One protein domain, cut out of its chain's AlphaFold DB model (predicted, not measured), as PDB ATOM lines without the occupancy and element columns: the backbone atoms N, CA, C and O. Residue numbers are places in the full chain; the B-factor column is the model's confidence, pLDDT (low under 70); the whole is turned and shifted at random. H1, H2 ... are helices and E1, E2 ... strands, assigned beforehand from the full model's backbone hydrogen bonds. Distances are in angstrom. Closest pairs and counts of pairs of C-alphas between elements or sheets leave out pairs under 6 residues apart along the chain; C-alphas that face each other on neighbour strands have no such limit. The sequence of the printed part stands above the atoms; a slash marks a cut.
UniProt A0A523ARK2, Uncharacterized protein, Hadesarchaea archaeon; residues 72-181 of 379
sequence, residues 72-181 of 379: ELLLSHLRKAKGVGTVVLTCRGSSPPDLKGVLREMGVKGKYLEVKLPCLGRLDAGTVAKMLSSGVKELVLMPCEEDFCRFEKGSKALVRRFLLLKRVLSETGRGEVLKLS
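Overview. This is residues 72 to 181 of the 379 residues of an uncharacterized protein of Hadesarchaea archaeon (UniProt A0A523ARK2). A twisted sheet of four parallel strands is the core, with three helices over one of its sides and one helix over the other. H4, the longest helix, covers E3 and E4; H3 follows it on that side and H1 lies beyond H3, towards E2, while H2 is across the sheet from them. The printed part has 110 residues, with four named helices and four named strands in the order H1 E1 H2 E2 H3 E3 H4 E4, a mixed class; the sheet runs E2 E1 E3 E4. The whole is compact and rounded, with a radius of gyration of the C-alphas of 13.2 A and spans of 35 by 32 by 30 A.

Along the chain. In the sheet, E2 is residues 112 to 117, 15.7 A long, E1 residues 86 to 91, 16.6 A, E3 residues 138 to 142, 13.2 A, and E4 residues 178 to 180, ending with C-alpha 180 at (8.083, -44.672, -25.984). H4 is residues 154 to 170, 24.2 A long, from C-alpha 154 at (4.915, -37.073, -14.094). H3 is residues 125 to 133, H2 residues 99 to 105, and H1 residues 72 to 80, with C-alpha 72 at (8.464, -55.617, -5.288).

Arrangement. E2 and E4 are edge strands, and the strands' lines turn by 58 degrees from edge to edge. Between E1 and E3, N 89 and O 140 are within hydrogen-bond range at 2.8 A; between E2 and E1, N 115 and O 88 at 2.8 A; between E3 and E4, N 141 and O 179 at 2.8 A. H4 is on the sheet at a height of 9.2 A, over E3 and E4, and runs along the strands, at 21 degrees to E3 on the local plane; its closest C-alphas to E4 are those of Lys 166 and Leu 178, 6.3 A. E1, H2, E2 and E3, H4, E4 are strand-helix-strand units, parallel neighbour strands with a helix between them in the chain, and E2, H3, E3 is a split one, with E1 between its strands; each crossover is right-handed. H3 and H4 only just touch, with 3 pairs of C-alphas within 8 A, the closest those of Ala 125 and Arg 161, 6.6 A, at a steep tilt of 49 degrees. H1 and H3 are close but not clearly touching, the closest C-alphas being those of Leu 75 and Met 131, 7.3 A. H1, H2 and H3 only graze the sheet, and H2 is apart from H1, H3 and H4. In H1, H2, H3 and H4 every O i to N i+4 pair is within hydrogen-bond range.

Size, cuts and confidence. The two C-alphas farthest apart, those of Lys 82 and Asp 147, are 36.5 A apart. The printed part has no cut, and its one long link, of 11 residues, joins E3 to H4. The mean pLDDT of the printed part is 88.3, and residues 82 to 83 are under 70.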
ATOM      1  N   GLU A  72       8.442 -54.177  -5.513       80.56
ATOM      2  CA  GLU A  72       8.464 -55.617  -5.288       80.56
ATOM      3  C   GLU A  72       7.255 -56.311  -5.922       80.56
ATOM      4  O   GLU A  72       7.399 -57.385  -6.518       80.56
ATOM      5  N   LEU A  73       6.071 -55.691  -5.843       79.12
ATOM      6  CA  LEU A  73       4.859 -56.205  -6.477       79.12
ATOM      7  C   LEU A  73       5.023 -56.203  -7.997       79.12
ATOM      8  O   LEU A  73       4.736 -57.213  -8.641       79.12
ATOM      9  N   LEU A  74       5.548 -55.116  -8.561       78.88
ATOM     10  CA  LEU A  74       5.831 -55.002  -9.989       78.88
ATOM     11  C   LEU A  74       6.822 -56.079 -10.452       78.88
ATOM     12  O   LEU A  74       6.513 -56.865 -11.348       78.88
ATOM     13  N   LEU A  75       7.974 -56.191  -9.786       80.31
ATOM     14  CA  LEU A  75       8.999 -57.188 -10.103       80.31
ATOM     15  C   LEU A  75       8.496 -58.628  -9.898       80.31
ATOM     16  O   LEU A  75       8.882 -59.534 -10.638       80.31
ATOM     17  N   SER A  76       7.617 -58.877  -8.920       80.94
ATOM     18  CA  SER A  76       7.004 -60.199  -8.721       80.94
ATOM     19  C   SER A  76       6.147 -60.634  -9.914       80.94
ATOM     20  O   SER A  76       6.247 -61.784 -10.340       80.94
ATOM     21  N   HIS A  77       5.381 -59.716 -10.509       78.25
ATOM     22  CA  HIS A  77       4.564 -60.008 -11.685       78.25
ATOM     23  C   HIS A  77       5.432 -60.283 -12.912       78.25
ATOM     24  O   HIS A  77       5.167 -61.234 -13.647       78.25
ATOM     25  N   LEU A  78       6.516 -59.523 -13.086       77.69
ATOM     26  CA  LEU A  78       7.488 -59.777 -14.152       77.69
ATOM     27  C   LEU A  78       8.112 -61.173 -14.026       77.69
ATOM     28  O   LEU A  78       8.181 -61.908 -15.006       77.69
ATOM     29  N   ARG A  79       8.494 -61.583 -12.808       77.56
ATOM     30  CA  ARG A  79       9.046 -62.926 -12.548       77.56
ATOM     31  C   ARG A  79       8.050 -64.051 -12.838       77.56
ATOM     32  O   ARG A  79       8.462 -65.121 -13.284       77.56
ATOM     33  N   LYS A  80       6.753 -63.831 -12.588       74.69
ATOM     34  CA  LYS A  80       5.682 -64.797 -12.901       74.69
ATOM     35  C   LYS A  80       5.420 -64.905 -14.402       74.69
ATOM     36  O   LYS A  80       5.067 -65.981 -14.878       74.69
ATOM     37  N   ALA A  81       5.651 -63.836 -15.157       71.62
ATOM     38  CA  ALA A  81       5.495 -63.794 -16.606       71.62
ATOM     39  C   ALA A  81       6.676 -64.443 -17.362       71.62
ATOM     40  O   ALA A  81       7.233 -63.869 -18.299       71.62
ATOM     41  N   LYS A  82       7.067 -65.667 -16.970       65.88
ATOM     42  CA  LYS A  82       8.130 -66.433 -17.641       65.88
ATOM     43  C   LYS A  82       7.827 -66.578 -19.136       65.88
ATOM     44  O   LYS A  82       6.747 -67.019 -19.521       65.88
ATOM     45  N   GLY A  83       8.800 -66.229 -19.979       67.88
ATOM     46  CA  GLY A  83       8.691 -66.327 -21.438       67.88
ATOM     47  C   GLY A  83       8.026 -65.130 -22.126       67.88
ATOM     48  O   GLY A  83       7.919 -65.130 -23.352       67.88
ATOM     49  N   VAL A  84       7.611 -64.099 -21.382       77.31
ATOM     50  CA  VAL A  84       7.146 -62.838 -21.970       77.31
ATOM     51  C   VAL A  84       8.349 -61.940 -22.261       77.31
ATOM     52  O   VAL A  84       9.013 -61.456 -21.351       77.31
ATOM     53  N   GLY A  85       8.643 -61.741 -23.548       83.75
ATOM     54  CA  GLY A  85       9.768 -60.914 -23.996       83.75
ATOM     55  C   GLY A  85       9.493 -59.410 -23.949       83.75
ATOM     56  O   GLY A  85      10.441 -58.646 -23.782       83.75
ATOM     57  N   THR A  86       8.226 -58.996 -24.054       92.19
ATOM     58  CA  THR A  86       7.834 -57.580 -24.083       92.19
ATOM     59  C   THR A  86       7.012 -57.201 -22.856       92.19
ATOM     60  O   THR A  86       5.977 -57.806 -22.570       92.19
ATOM     61  N   VAL A  87       7.434 -56.152 -22.159       92.81
ATOM     62  CA  VAL A  87       6.676 -55.533 -21.067       92.81
ATOM     63  C   VAL A  87       6.173 -54.172 -21.529       92.81
ATOM     64  O   VAL A  87       6.920 -53.390 -22.110       92.81
ATOM     65  N   VAL A  88       4.905 -53.881 -21.260       93.31
ATOM     66  CA  VAL A  88       4.257 -52.625 -21.637       93.31
ATOM     67  C   VAL A  88       3.795 -51.932 -20.365       93.31
ATOM     68  O   VAL A  88       2.891 -52.418 -19.692       93.31
ATOM     69  N   LEU A  89       4.423 -50.812 -20.014       92.25
ATOM     70  CA  LEU A  89       4.047 -50.011 -18.853       92.25
ATOM     71  C   LEU A  89       3.166 -48.850 -19.318       92.25
ATOM     72  O   LEU A  89       3.621 -47.977 -20.061       92.25
ATOM     73  N   THR A  90       1.916 -48.816 -18.862       91.50
ATOM     74  CA  THR A  90       0.948 -47.769 -19.211       91.50
ATOM     75  C   THR A  90       0.651 -46.878 -18.009       91.50
ATOM     76  O   THR A  90       0.558 -47.337 -16.866       91.50
ATOM     77  N   CYS A  91       0.500 -45.574 -18.249       90.50
ATOM     78  CA  CYS A  91      -0.092 -44.681 -17.258       90.50
ATOM     79  C   CYS A  91      -1.608 -44.917 -17.226       90.50
ATOM     80  O   CYS A  91      -2.228 -44.962 -18.290       90.50
ATOM     81  N   ARG A  92      -2.237 -44.990 -16.042       86.81
ATOM     82  CA  ARG A  92      -3.711 -45.067 -15.938       86.81
ATOM     83  C   ARG A  92      -4.384 -43.977 -16.782       86.81
ATOM     84  O   ARG A  92      -5.269 -44.265 -17.574       86.81
ATOM     85  N   GLY A  93      -3.864 -42.751 -16.740       82.81
ATOM     86  CA  GLY A  93      -4.422 -41.626 -17.490       82.81
ATOM     87  C   GLY A  93      -4.450 -41.773 -19.012       82.81
ATOM     88  O   GLY A  93      -5.380 -41.277 -19.648       82.81
ATOM     89  N   SER A  94      -3.469 -42.443 -19.608       81.38
ATOM     90  CA  SER A  94      -3.299 -42.498 -21.066       81.38
ATOM     91  C   SER A  94      -3.311 -43.913 -21.639       81.38
ATOM     92  O   SER A  94      -3.062 -44.087 -22.827       81.38
ATOM     93  N   SER A  95      -3.646 -44.922 -20.828       85.44
ATOM     94  CA  SER A  95      -3.830 -46.289 -21.311       85.44
ATOM     95  C   SER A  95      -4.887 -46.307 -22.420       85.44
ATOM     96  O   SER A  95      -6.032 -45.921 -22.150       85.44
ATOM     97  N   PRO A  96      -4.548 -46.766 -23.636       83.69
ATOM     98  CA  PRO A  96      -5.534 -46.955 -24.688       83.69
ATOM     99  C   PRO A  96      -6.441 -48.149 -24.342       83.69
ATOM    100  O   PRO A  96      -5.973 -49.100 -23.708       83.69
ATOM    101  N   PRO A  97      -7.720 -48.130 -24.746       80.56
ATOM    102  CA  PRO A  97      -8.595 -49.297 -24.635       80.56
ATOM    103  C   PRO A  97      -8.171 -50.410 -25.596       80.56
ATOM    104  O   PRO A  97      -8.044 -51.556 -25.174       80.56
ATOM    105  N   ASP A  98      -7.874 -50.076 -26.859       86.19
ATOM    106  CA  ASP A  98      -7.290 -51.019 -27.824       86.19
ATOM    107  C   ASP A  98      -5.758 -51.011 -27.752       86.19
ATOM    108  O   ASP A  98      -5.045 -50.622 -28.680       86.19
ATOM    109  N   LEU A  99      -5.228 -51.450 -26.610       89.69
ATOM    110  CA  LEU A  99      -3.783 -51.571 -26.434       89.69
ATOM    111  C   LEU A  99      -3.156 -52.507 -27.479       89.69
ATOM    112  O   LEU A  99      -2.054 -52.252 -27.958       89.69
ATOM    113  N   LYS A 100      -3.854 -53.578 -27.865       90.75
ATOM    114  CA  LYS A 100      -3.343 -54.553 -28.833       90.75
ATOM    115  C   LYS A 100      -3.187 -53.936 -30.225       90.75
ATOM    116  O   LYS A 100      -2.178 -54.197 -30.877       90.75
ATOM    117  N   GLY A 101      -4.160 -53.149 -30.686       90.44
ATOM    118  CA  GLY A 101      -4.072 -52.388 -31.933       90.44
ATOM    119  C   GLY A 101      -2.883 -51.446 -31.937       90.44
ATOM    120  O   GLY A 101      -2.013 -51.576 -32.795       90.44
ATOM    121  N   VAL A 102      -2.778 -50.619 -30.897       90.50
ATOM    122  CA  VAL A 102      -1.671 -49.674 -30.729       90.50
ATOM    123  C   VAL A 102      -0.306 -50.368 -30.756       90.50
ATOM    124  O   VAL A 102       0.608 -49.936 -31.453       90.50
ATOM    125  N   LEU A 103      -0.147 -51.475 -30.030       92.88
ATOM    126  CA  LEU A 103       1.118 -52.207 -29.997       92.88
ATOM    127  C   LEU A 103       1.488 -52.794 -31.369       92.88
ATOM    128  O   LEU A 103       2.665 -52.782 -31.734       92.88
ATOM    129  N   ARG A 104       0.505 -53.251 -32.160       91.75
ATOM    130  CA  ARG A 104       0.753 -53.723 -33.534       91.75
ATOM    131  C   ARG A 104       1.285 -52.609 -34.433       91.75
ATOM    132  O   ARG A 104       2.232 -52.859 -35.173       91.75
ATOM    133  N   GLU A 105       0.724 -51.405 -34.343       91.81
ATOM    134  CA  GLU A 105       1.205 -50.225 -35.084       91.81
ATOM    135  C   GLU A 105       2.636 -49.849 -34.682       91.81
ATOM    136  O   GLU A 105       3.456 -49.502 -35.526       91.81
ATOM    137  N   MET A 106       2.982 -50.023 -33.402       90.50
ATOM    138  CA  MET A 106       4.344 -49.841 -32.880       90.50
ATOM    139  C   MET A 106       5.315 -50.985 -33.244       90.50
ATOM    140  O   MET A 106       6.450 -51.036 -32.751       90.50
ATOM    141  N   GLY A 107       4.877 -51.947 -34.059       90.12
ATOM    142  CA  GLY A 107       5.674 -53.100 -34.474       90.12
ATOM    143  C   GLY A 107       5.954 -54.108 -33.356       90.12
ATOM    144  O   GLY A 107       6.831 -54.958 -33.512       90.12
ATOM    145  N   VAL A 108       5.235 -54.034 -32.233       88.94
ATOM    146  CA  VAL A 108       5.338 -55.000 -31.135       88.94
ATOM    147  C   VAL A 108       4.576 -56.263 -31.533       88.94
ATOM    148  O   VAL A 108       3.367 -56.243 -31.771       88.94
ATOM    149  N   LYS A 109       5.298 -57.381 -31.629       81.88
ATOM    150  CA  LYS A 109       4.763 -58.677 -32.067       81.88
ATOM    151  C   LYS A 109       4.797 -59.685 -30.920       81.88
ATOM    152  O   LYS A 109       5.742 -59.725 -30.141       81.88
ATOM    153  N   GLY A 110       3.801 -60.568 -30.872       83.88
ATOM    154  CA  GLY A 110       3.760 -61.677 -29.917       83.88
ATOM    155  C   GLY A 110       3.097 -61.332 -28.580       83.88
ATOM    156  O   GLY A 110       2.259 -60.437 -28.494       83.88
ATOM    157  N   LYS A 111       3.417 -62.121 -27.548       88.12
ATOM    158  CA  LYS A 111       2.846 -61.968 -26.205       88.12
ATOM    159  C   LYS A 111       3.563 -60.854 -25.450       88.12
ATOM    160  O   LYS A 111       4.792 -60.819 -25.427       88.12
ATOM    161  N   TYR A 112       2.786 -60.017 -24.780       90.81
ATOM    162  CA  TYR A 112       3.277 -58.962 -23.904       90.81
ATOM    163  C   TYR A 112       2.612 -59.047 -22.530       90.81
ATOM    164  O   TYR A 112       1.542 -59.642 -22.380       90.81
ATOM    165  N   LEU A 113       3.247 -58.434 -21.536       89.62
ATOM    166  CA  LEU A 113       2.675 -58.206 -20.215       89.62
ATOM    167  C   LEU A 113       2.377 -56.715 -20.075       89.62
ATOM    168  O   LEU A 113       3.301 -55.904 -20.044       89.62
ATOM    169  N   GLU A 114       1.097 -56.358 -19.978       88.75
ATOM    170  CA  GLU A 114       0.694 -54.998 -19.626       88.75
ATOM    171  C   GLU A 114       0.766 -54.805 -18.109       88.75
ATOM    172  O   GLU A 114       0.159 -55.551 -17.337       88.75
ATOM    173  N   VAL A 115       1.451 -53.747 -17.687       87.12
ATOM    174  CA  VAL A 115       1.422 -53.239 -16.321       87.12
ATOM    175  C   VAL A 115       0.868 -51.825 -16.343       87.12
ATOM    176  O   VAL A 115       1.463 -50.908 -16.907       87.12
ATOM    177  N   LYS A 116      -0.255 -51.637 -15.658       86.56
ATOM    178  CA  LYS A 116      -0.901 -50.337 -15.535       86.56
ATOM    179  C   LYS A 116      -0.515 -49.699 -14.209       86.56
ATOM    180  O   LYS A 116      -0.915 -50.174 -13.145       86.56
ATOM    181  N   LEU A 117       0.270 -48.627 -14.277       87.06
ATOM    182  CA  LEU A 117       0.733 -47.883 -13.108       87.06
ATOM    183  C   LEU A 117      -0.103 -46.611 -12.910       87.06
ATOM    184  O   LEU A 117      -0.515 -45.989 -13.895       87.06
ATOM    185  N   PRO A 118      -0.304 -46.158 -11.656       86.75
ATOM    186  CA  PRO A 118      -0.946 -44.872 -11.383       86.75
ATOM    187  C   PRO A 118      -0.289 -43.710 -12.136       86.75
ATOM    188  O   PRO A 118      -0.958 -42.901 -12.769       86.75
ATOM    189  N   CYS A 119       1.041 -43.669 -12.109       90.75
ATOM    190  CA  CYS A 119       1.874 -42.706 -12.811       90.75
ATOM    191  C   CYS A 119       3.139 -43.426 -13.259       90.75
ATOM    192  O   CYS A 119       3.774 -44.081 -12.434       90.75
ATOM    193  N   LEU A 120       3.542 -43.279 -14.520       93.00
ATOM    194  CA  LEU A 120       4.842 -43.795 -14.956       93.00
ATOM    195  C   LEU A 120       6.012 -42.956 -14.423       93.00
ATOM    196  O   LEU A 120       7.097 -43.491 -14.256       93.00
ATOM    197  N   GLY A 121       5.795 -41.685 -14.061       93.06
ATOM    198  CA  GLY A 121       6.821 -40.811 -13.469       93.06
ATOM    199  C   GLY A 121       7.447 -41.337 -12.173       93.06
ATOM    200  O   GLY A 121       8.511 -40.866 -11.779       93.06
ATOM    201  N   ARG A 122       6.819 -42.330 -11.532       91.50
ATOM    202  CA  ARG A 122       7.367 -43.028 -10.363       91.50
ATOM    203  C   ARG A 122       8.468 -44.038 -10.697       91.50
ATOM    204  O   ARG A 122       9.071 -44.571  -9.777       91.50
ATOM    205  N   LEU A 123       8.681 -44.347 -11.973       91.31
ATOM    206  CA  LEU A 123       9.745 -45.245 -12.399       91.31
ATOM    207  C   LEU A 123      11.076 -44.496 -12.376       91.31
ATOM    208  O   LEU A 123      11.240 -43.458 -13.027       91.31
ATOM    209  N   ASP A 124      12.026 -45.036 -11.624       88.50
ATOM    210  CA  ASP A 124      13.423 -44.626 -11.683       88.50
ATOM    211  C   ASP A 124      14.220 -45.498 -12.671       88.50
ATOM    212  O   ASP A 124      13.754 -46.528 -13.172       88.50
ATOM    213  N   ALA A 125      15.440 -45.059 -12.991       84.44
ATOM    214  CA  ALA A 125      16.309 -45.767 -13.928       84.44
ATOM    215  C   ALA A 125      16.741 -47.150 -13.403       84.44
ATOM    216  O   ALA A 125      16.928 -48.070 -14.200       84.44
ATOM    217  N   GLY A 126      16.863 -47.310 -12.081       86.50
ATOM    218  CA  GLY A 126      17.240 -48.572 -11.447       86.50
ATOM    219  C   GLY A 126      16.166 -49.640 -11.628       86.50
ATOM    220  O   GLY A 126      16.475 -50.764 -12.016       86.50
ATOM    221  N   THR A 127      14.902 -49.269 -11.447       87.88
ATOM    222  CA  THR A 127      13.727 -50.105 -11.698       87.88
ATOM    223  C   THR A 127      13.750 -50.610 -13.140       87.88
ATOM    224  O   THR A 127      13.685 -51.814 -13.378       87.88
ATOM    225  N   VAL A 128      13.929 -49.713 -14.118       87.12
ATOM    226  CA  VAL A 128      14.002 -50.094 -15.540       87.12
ATOM    227  C   VAL A 128      15.192 -51.025 -15.810       87.12
ATOM    228  O   VAL A 128      15.041 -52.040 -16.493       87.12
ATOM    229  N   ALA A 129      16.362 -50.745 -15.235       85.06
ATOM    230  CA  ALA A 129      17.540 -51.599 -15.377       85.06
ATOM    231  C   ALA A 129      17.328 -53.006 -14.780       85.06
ATOM    232  O   ALA A 129      17.702 -54.003 -15.406       85.06
ATOM    233  N   LYS A 130      16.674 -53.117 -13.614       87.31
ATOM    234  CA  LYS A 130      16.293 -54.405 -13.003       87.31
ATOM    235  C   LYS A 130      15.329 -55.186 -13.897       87.31
ATOM    236  O   LYS A 130      15.489 -56.398 -14.044       87.31
ATOM    237  N   MET A 131      14.364 -54.513 -14.534       86.88
ATOM    238  CA  MET A 131      13.451 -55.151 -15.493       86.88
ATOM    239  C   MET A 131      14.215 -55.752 -16.675       86.88
ATOM    240  O   MET A 131      14.045 -56.931 -16.977       86.88
ATOM    241  N   LEU A 132      15.106 -54.978 -17.298       85.25
ATOM    242  CA  LEU A 132      15.934 -55.451 -18.414       85.25
ATOM    243  C   LEU A 132      16.855 -56.608 -17.997       85.25
ATOM    244  O   LEU A 132      17.060 -57.549 -18.762       85.25
ATOM    245  N   SER A 133      17.365 -56.576 -16.766       84.62
ATOM    246  CA  SER A 133      18.194 -57.651 -16.199       84.62
ATOM    247  C   SER A 133      17.394 -58.918 -15.864       84.62
ATOM    248  O   SER A 133      17.974 -59.985 -15.696       84.62
ATOM    249  N   SER A 134      16.061 -58.830 -15.814       82.94
ATOM    250  CA  SER A 134      15.158 -59.954 -15.527       82.94
ATOM    251  C   SER A 134      14.750 -60.748 -16.779       82.94
ATOM    252  O   SER A 134      13.838 -61.571 -16.716       82.94
ATOM    253  N   GLY A 135      15.401 -60.509 -17.925       81.38
ATOM    254  CA  GLY A 135      15.130 -61.208 -19.187       81.38
ATOM    255  C   GLY A 135      14.082 -60.540 -20.083       81.38
ATOM    256  O   GLY A 135      13.693 -61.120 -21.099       81.38
ATOM    257  N   VAL A 136      13.643 -59.323 -19.742       87.12
ATOM    258  CA  VAL A 136      12.802 -58.492 -20.615       87.12
ATOM    259  C   VAL A 136      13.619 -58.079 -21.841       87.12
ATOM    260  O   VAL A 136      14.679 -57.465 -21.715       87.12
ATOM    261  N   LYS A 137      13.131 -58.432 -23.032       88.19
ATOM    262  CA  LYS A 137      13.779 -58.141 -24.320       88.19
ATOM    263  C   LYS A 137      13.390 -56.769 -24.863       88.19
ATOM    264  O   LYS A 137      14.184 -56.143 -25.555       88.19
ATOM    265  N   GLU A 138      12.179 -56.325 -24.549       91.25
ATOM    266  CA  GLU A 138      11.615 -55.065 -25.014       91.25
ATOM    267  C   GLU A 138      10.739 -54.449 -23.918       91.25
ATOM    268  O   GLU A 138       9.923 -55.130 -23.292       91.25
ATOM    269  N   LEU A 139      10.902 -53.150 -23.691       92.75
ATOM    270  CA  LEU A 139      10.103 -52.364 -22.765       92.75
ATOM    271  C   LEU A 139       9.444 -51.212 -23.519       92.75
ATOM    272  O   LEU A 139      10.117 -50.363 -24.109       92.75
ATOM    273  N   VAL A 140       8.118 -51.167 -23.459       94.00
ATOM    274  CA  VAL A 140       7.303 -50.107 -24.049       94.00
ATOM    275  C   VAL A 140       6.740 -49.252 -22.924       94.00
ATOM    276  O   VAL A 140       6.042 -49.760 -22.048       94.00
ATOM    277  N   LEU A 141       7.026 -47.955 -22.942       93.94
ATOM    278  CA  LEU A 141       6.459 -46.984 -22.014       93.94
ATOM    279  C   LEU A 141       5.400 -46.143 -22.718       93.94
ATOM    280  O   LEU A 141       5.652 -45.586 -23.787       93.94
ATOM    281  N   MET A 142       4.234 -46.012 -22.089       94.38
ATOM    282  CA  MET A 142       3.123 -45.217 -22.613       94.38
ATOM    283  C   MET A 142       2.673 -44.154 -21.602       94.38
ATOM    284  O   MET A 142       1.665 -44.346 -20.904       94.38
ATOM    285  N   PRO A 143       3.447 -43.064 -21.424       94.56
ATOM    286  CA  PRO A 143       3.062 -41.978 -20.533       94.56
ATOM    287  C   PRO A 143       1.971 -41.102 -21.152       94.56
ATOM    288  O   PRO A 143       1.570 -41.269 -22.303       94.56
ATOM    289  N   CYS A 144       1.466 -40.163 -20.355       94.19
ATOM    290  CA  CYS A 144       0.694 -39.056 -20.906       94.19
ATOM    291  C   CYS A 144       1.634 -38.132 -21.696       94.19
ATOM    292  O   CYS A 144       2.798 -38.028 -21.311       94.19
ATOM    293  N   GLU A 145       1.139 -37.419 -22.703       93.56
ATOM    294  CA  GLU A 145       1.839 -36.229 -23.223       93.56
ATOM    295  C   GLU A 145       2.115 -35.224 -22.088       93.56
ATOM    296  O   GLU A 145       1.391 -35.212 -21.082       93.56
ATOM    297  N   GLU A 146       3.168 -34.411 -22.221       90.06
ATOM    298  CA  GLU A 146       3.625 -33.497 -21.162       90.06
ATOM    299  C   GLU A 146       2.524 -32.522 -20.720       90.06
ATOM    300  O   GLU A 146       2.162 -32.525 -19.541       90.06
ATOM    301  N   ASP A 147       1.903 -31.805 -21.658       88.50
ATOM    302  CA  ASP A 147       0.834 -30.831 -21.367       88.50
ATOM    303  C   ASP A 147      -0.488 -31.494 -20.941       88.50
ATOM    304  O   ASP A 147      -1.399 -30.853 -20.425       88.50
ATOM    305  N   PHE A 148      -0.587 -32.815 -21.097       91.94
ATOM    306  CA  PHE A 148      -1.721 -33.628 -20.660       91.94
ATOM    307  C   PHE A 148      -1.468 -34.351 -19.326       91.94
ATOM    308  O   PHE A 148      -2.288 -35.158 -18.860       91.94
ATOM    309  N   CYS A 149      -0.307 -34.139 -18.705       92.19
ATOM    310  CA  CYS A 149       0.095 -34.913 -17.545       92.19
ATOM    311  C   CYS A 149      -0.793 -34.621 -16.329       92.19
ATOM    312  O   CYS A 149      -0.753 -33.557 -15.722       92.19
ATOM    313  N   ARG A 150      -1.538 -35.635 -15.882       88.50
ATOM    314  CA  ARG A 150      -2.477 -35.527 -14.745       88.50
ATOM    315  C   ARG A 150      -1.811 -35.406 -13.378       88.50
ATOM    316  O   ARG A 150      -2.483 -35.135 -12.391       88.50
ATOM    317  N   PHE A 151      -0.502 -35.647 -13.322       89.88
ATOM    318  CA  PHE A 151       0.324 -35.392 -12.145       89.88
ATOM    319  C   PHE A 151       1.301 -34.231 -12.358       89.88
ATOM    320  O   PHE A 151       2.326 -34.172 -11.679       89.88
ATOM    321  N   GLU A 152       1.006 -33.361 -13.330       89.75
ATOM    322  CA  GLU A 152       1.764 -32.174 -13.747       89.75
ATOM    323  C   GLU A 152       3.174 -32.487 -14.266       89.75
ATOM    324  O   GLU A 152       3.474 -32.328 -15.443       89.75
ATOM    325  N   LYS A 153       4.053 -32.998 -13.403       92.81
ATOM    326  CA  LYS A 153       5.470 -33.265 -13.698       92.81
ATOM    327  C   LYS A 153       5.772 -34.737 -14.002       92.81
ATOM    328  O   LYS A 153       6.919 -35.078 -14.283       92.81
ATOM    329  N   GLY A 154       4.770 -35.618 -13.941       93.88
ATOM    330  CA  GLY A 154       4.915 -37.073 -14.094       93.88
ATOM    331  C   GLY A 154       5.592 -37.501 -15.399       93.88
ATOM    332  O   GLY A 154       6.620 -38.179 -15.378       93.88
ATOM    333  N   SER A 155       5.021 -37.088 -16.530       94.31
ATOM    334  CA  SER A 155       5.507 -37.433 -17.869       94.31
ATOM    335  C   SER A 155       6.869 -36.813 -18.139       94.31
ATOM    336  O   SER A 155       7.803 -37.527 -18.487       94.31
ATOM    337  N   LYS A 156       7.022 -35.517 -17.848       93.94
ATOM    338  CA  LYS A 156       8.290 -34.790 -17.970       93.94
ATOM    339  C   LYS A 156       9.439 -35.489 -17.236       93.94
ATOM    340  O   LYS A 156      10.526 -35.656 -17.789       93.94
ATOM    341  N   ALA A 157       9.205 -35.913 -15.989       93.06
ATOM    342  CA  ALA A 157      10.203 -36.622 -15.191       93.06
ATOM    343  C   ALA A 157      10.570 -37.982 -15.803       93.06
ATOM    344  O   ALA A 157      11.754 -38.312 -15.892       93.06
ATOM    345  N   LEU A 158       9.575 -38.752 -16.259       94.25
ATOM    346  CA  LEU A 158       9.809 -40.040 -16.909       94.25
ATOM    347  C   LEU A 158      10.589 -39.891 -18.214       94.25
ATOM    348  O   LEU A 158      11.617 -40.541 -18.376       94.25
ATOM    349  N   VAL A 159      10.091 -39.070 -19.143       93.50
ATOM    350  CA  VAL A 159      10.620 -38.961 -20.509       93.50
ATOM    351  C   VAL A 159      12.089 -38.552 -20.467       93.50
ATOM    352  O   VAL A 159      12.917 -39.182 -21.117       93.50
ATOM    353  N   ARG A 160      12.459 -37.595 -19.608       92.75
ATOM    354  CA  ARG A 160      13.863 -37.190 -19.416       92.75
ATOM    355  C   ARG A 160      14.757 -38.342 -18.946       92.75
ATOM    356  O   ARG A 160      15.815 -38.565 -19.532       92.75
ATOM    357  N   ARG A 161      14.340 -39.091 -17.916       91.50
ATOM    358  CA  ARG A 161      15.098 -40.255 -17.408       91.50
ATOM    359  C   ARG A 161      15.201 -41.358 -18.453       91.50
ATOM    360  O   ARG A 161      16.254 -41.968 -18.608       91.50
ATOM    361  N   PHE A 162      14.115 -41.594 -19.176       91.31
ATOM    362  CA  PHE A 162      14.038 -42.604 -20.214       91.31
ATOM    363  C   PHE A 162      14.946 -42.278 -21.399       91.31
ATOM    364  O   PHE A 162      15.694 -43.146 -21.830       91.31
ATOM    365  N   LEU A 163      14.928 -41.040 -21.901       91.94
ATOM    366  CA  LEU A 163      15.802 -40.613 -22.996       91.94
ATOM    367  C   LEU A 163      17.280 -40.712 -22.601       91.94
ATOM    368  O   LEU A 163      18.094 -41.174 -23.401       91.94
ATOM    369  N   LEU A 164      17.618 -40.352 -21.357       92.31
ATOM    370  CA  LEU A 164      18.967 -40.538 -20.824       92.31
ATOM    371  C   LEU A 164      19.362 -42.020 -20.809       92.31
ATOM    372  O   LEU A 164      20.413 -42.379 -21.335       92.31
ATOM    373  N   LEU A 165      18.511 -42.891 -20.258       91.12
ATOM    374  CA  LEU A 165      18.771 -44.328 -20.212       91.12
ATOM    375  C   LEU A 165      18.861 -44.940 -21.616       91.12
ATOM    376  O   LEU A 165      19.756 -45.740 -21.874       91.12
ATOM    377  N   LYS A 166      17.977 -44.543 -22.537       92.69
ATOM    378  CA  LYS A 166      18.010 -44.978 -23.935       92.69
ATOM    379  C   LYS A 166      19.339 -44.606 -24.581       92.69
ATOM    380  O   LYS A 166      19.938 -45.461 -25.220       92.69
ATOM    381  N   ARG A 167      19.841 -43.386 -24.352       93.56
ATOM    382  CA  ARG A 167      21.157 -42.957 -24.847       93.56
ATOM    383  C   ARG A 167      22.290 -43.818 -24.288       93.56
ATOM    384  O   ARG A 167      23.100 -44.297 -25.068       93.56
ATOM    385  N   VAL A 168      22.301 -44.083 -22.979       92.44
ATOM    386  CA  VAL A 168      23.293 -44.979 -22.349       92.44
ATOM    387  C   VAL A 168      23.239 -46.387 -22.953       92.44
ATOM    388  O   VAL A 168      24.273 -46.977 -23.247       92.44
ATOM    389  N   LEU A 169      22.042 -46.931 -23.180       91.12
ATOM    390  CA  LEU A 169      21.882 -48.252 -23.791       91.12
ATOM    391  C   LEU A 169      22.299 -48.268 -25.266       91.12
ATOM    392  O   LEU A 169      22.834 -49.280 -25.720       91.12
ATOM    393  N   SER A 170      22.097 -47.175 -26.006       94.00
ATOM    394  CA  SER A 170      22.546 -47.040 -27.396       94.00
ATOM    395  C   SER A 170      24.062 -47.172 -27.540       94.00
ATOM    396  O   SER A 170      24.495 -47.817 -28.489       94.00
ATOM    397  N   GLU A 171      24.854 -46.693 -26.573       95.06
ATOM    398  CA  GLU A 171      26.319 -46.890 -26.555       95.06
ATOM    399  C   GLU A 171      26.714 -48.379 -26.509       95.06
ATOM    400  O   GLU A 171      27.796 -48.765 -26.937       95.06
ATOM    401  N   THR A 172      25.815 -49.242 -26.024       91.00
ATOM    402  CA  THR A 172      25.994 -50.705 -25.988       91.00
ATOM    403  C   THR A 172      25.239 -51.441 -27.102       91.00
ATOM    404  O   THR A 172      25.106 -52.662 -27.056       91.00
ATOM    405  N   GLY A 173      24.678 -50.719 -28.081       91.19
ATOM    406  CA  GLY A 173      23.853 -51.290 -29.154       91.19
ATOM    407  C   GLY A 173      22.461 -51.763 -28.709       91.19
ATOM    408  O   GLY A 173      21.769 -52.448 -29.458       91.19
ATOM    409  N   ARG A 174      22.026 -51.411 -27.493       88.81
ATOM    410  CA  ARG A 174      20.763 -51.865 -26.880       88.81
ATOM    411  C   ARG A 174      19.690 -50.779 -26.794       88.81
ATOM    412  O   ARG A 174      18.690 -50.986 -26.121       88.81
ATOM    413  N   GLY A 175      19.856 -49.631 -27.448       87.06
ATOM    414  CA  GLY A 175      18.901 -48.514 -27.362       87.06
ATOM    415  C   GLY A 175      17.473 -48.860 -27.811       87.06
ATOM    416  O   GLY A 175      16.502 -48.378 -27.229       87.06
ATOM    417  N   GLU A 176      17.334 -49.749 -28.796       89.75
ATOM    418  CA  GLU A 176      16.039 -50.137 -29.379       89.75
ATOM    419  C   GLU A 176      15.170 -51.015 -28.470       89.75
ATOM    420  O   GLU A 176      13.976 -51.168 -28.723       89.75
ATOM    421  N   VAL A 177      15.719 -51.538 -27.364       90.69
ATOM    422  CA  VAL A 177      14.920 -52.274 -26.365       90.69
ATOM    423  C   VAL A 177      13.919 -51.366 -25.650       90.69
ATOM    424  O   VAL A 177      12.998 -51.860 -25.005       90.69
ATOM    425  N   LEU A 178      14.111 -50.047 -25.729       92.62
ATOM    426  CA  LEU A 178      13.300 -49.035 -25.077       92.62
ATOM    427  C   LEU A 178      12.461 -48.269 -26.113       92.62
ATOM    428  O   LEU A 178      12.978 -47.471 -26.908       92.62
ATOM    429  N   LYS A 179      11.139 -48.458 -26.047       93.44
ATOM    430  CA  LYS A 179      10.142 -47.771 -26.881       93.44
ATOM    431  C   LYS A 179       9.270 -46.840 -26.045       93.44
ATOM    432  O   LYS A 179       8.896 -47.172 -24.923       93.44
ATOM    433  N   LEU A 180       8.926 -45.688 -26.611       92.56
ATOM    434  CA  LEU A 180       8.083 -44.672 -25.984       92.56
ATOM    435  C   LEU A 180       6.928 -44.327 -26.925       92.56
ATOM    436  O   LEU A 180       7.157 -44.099 -28.109       92.56
ATOM    437  N   SER A 181       5.705 -44.283 -26.403       92.81
ATOM    438  CA  SER A 181       4.538 -43.741 -27.105       92.81
ATOM    439  C   SER A 181       3.776 -42.841 -26.146       92.81
ATOM    440  O   SER A 181       3.021 -43.312 -25.296       92.81
TER     441      SER A 181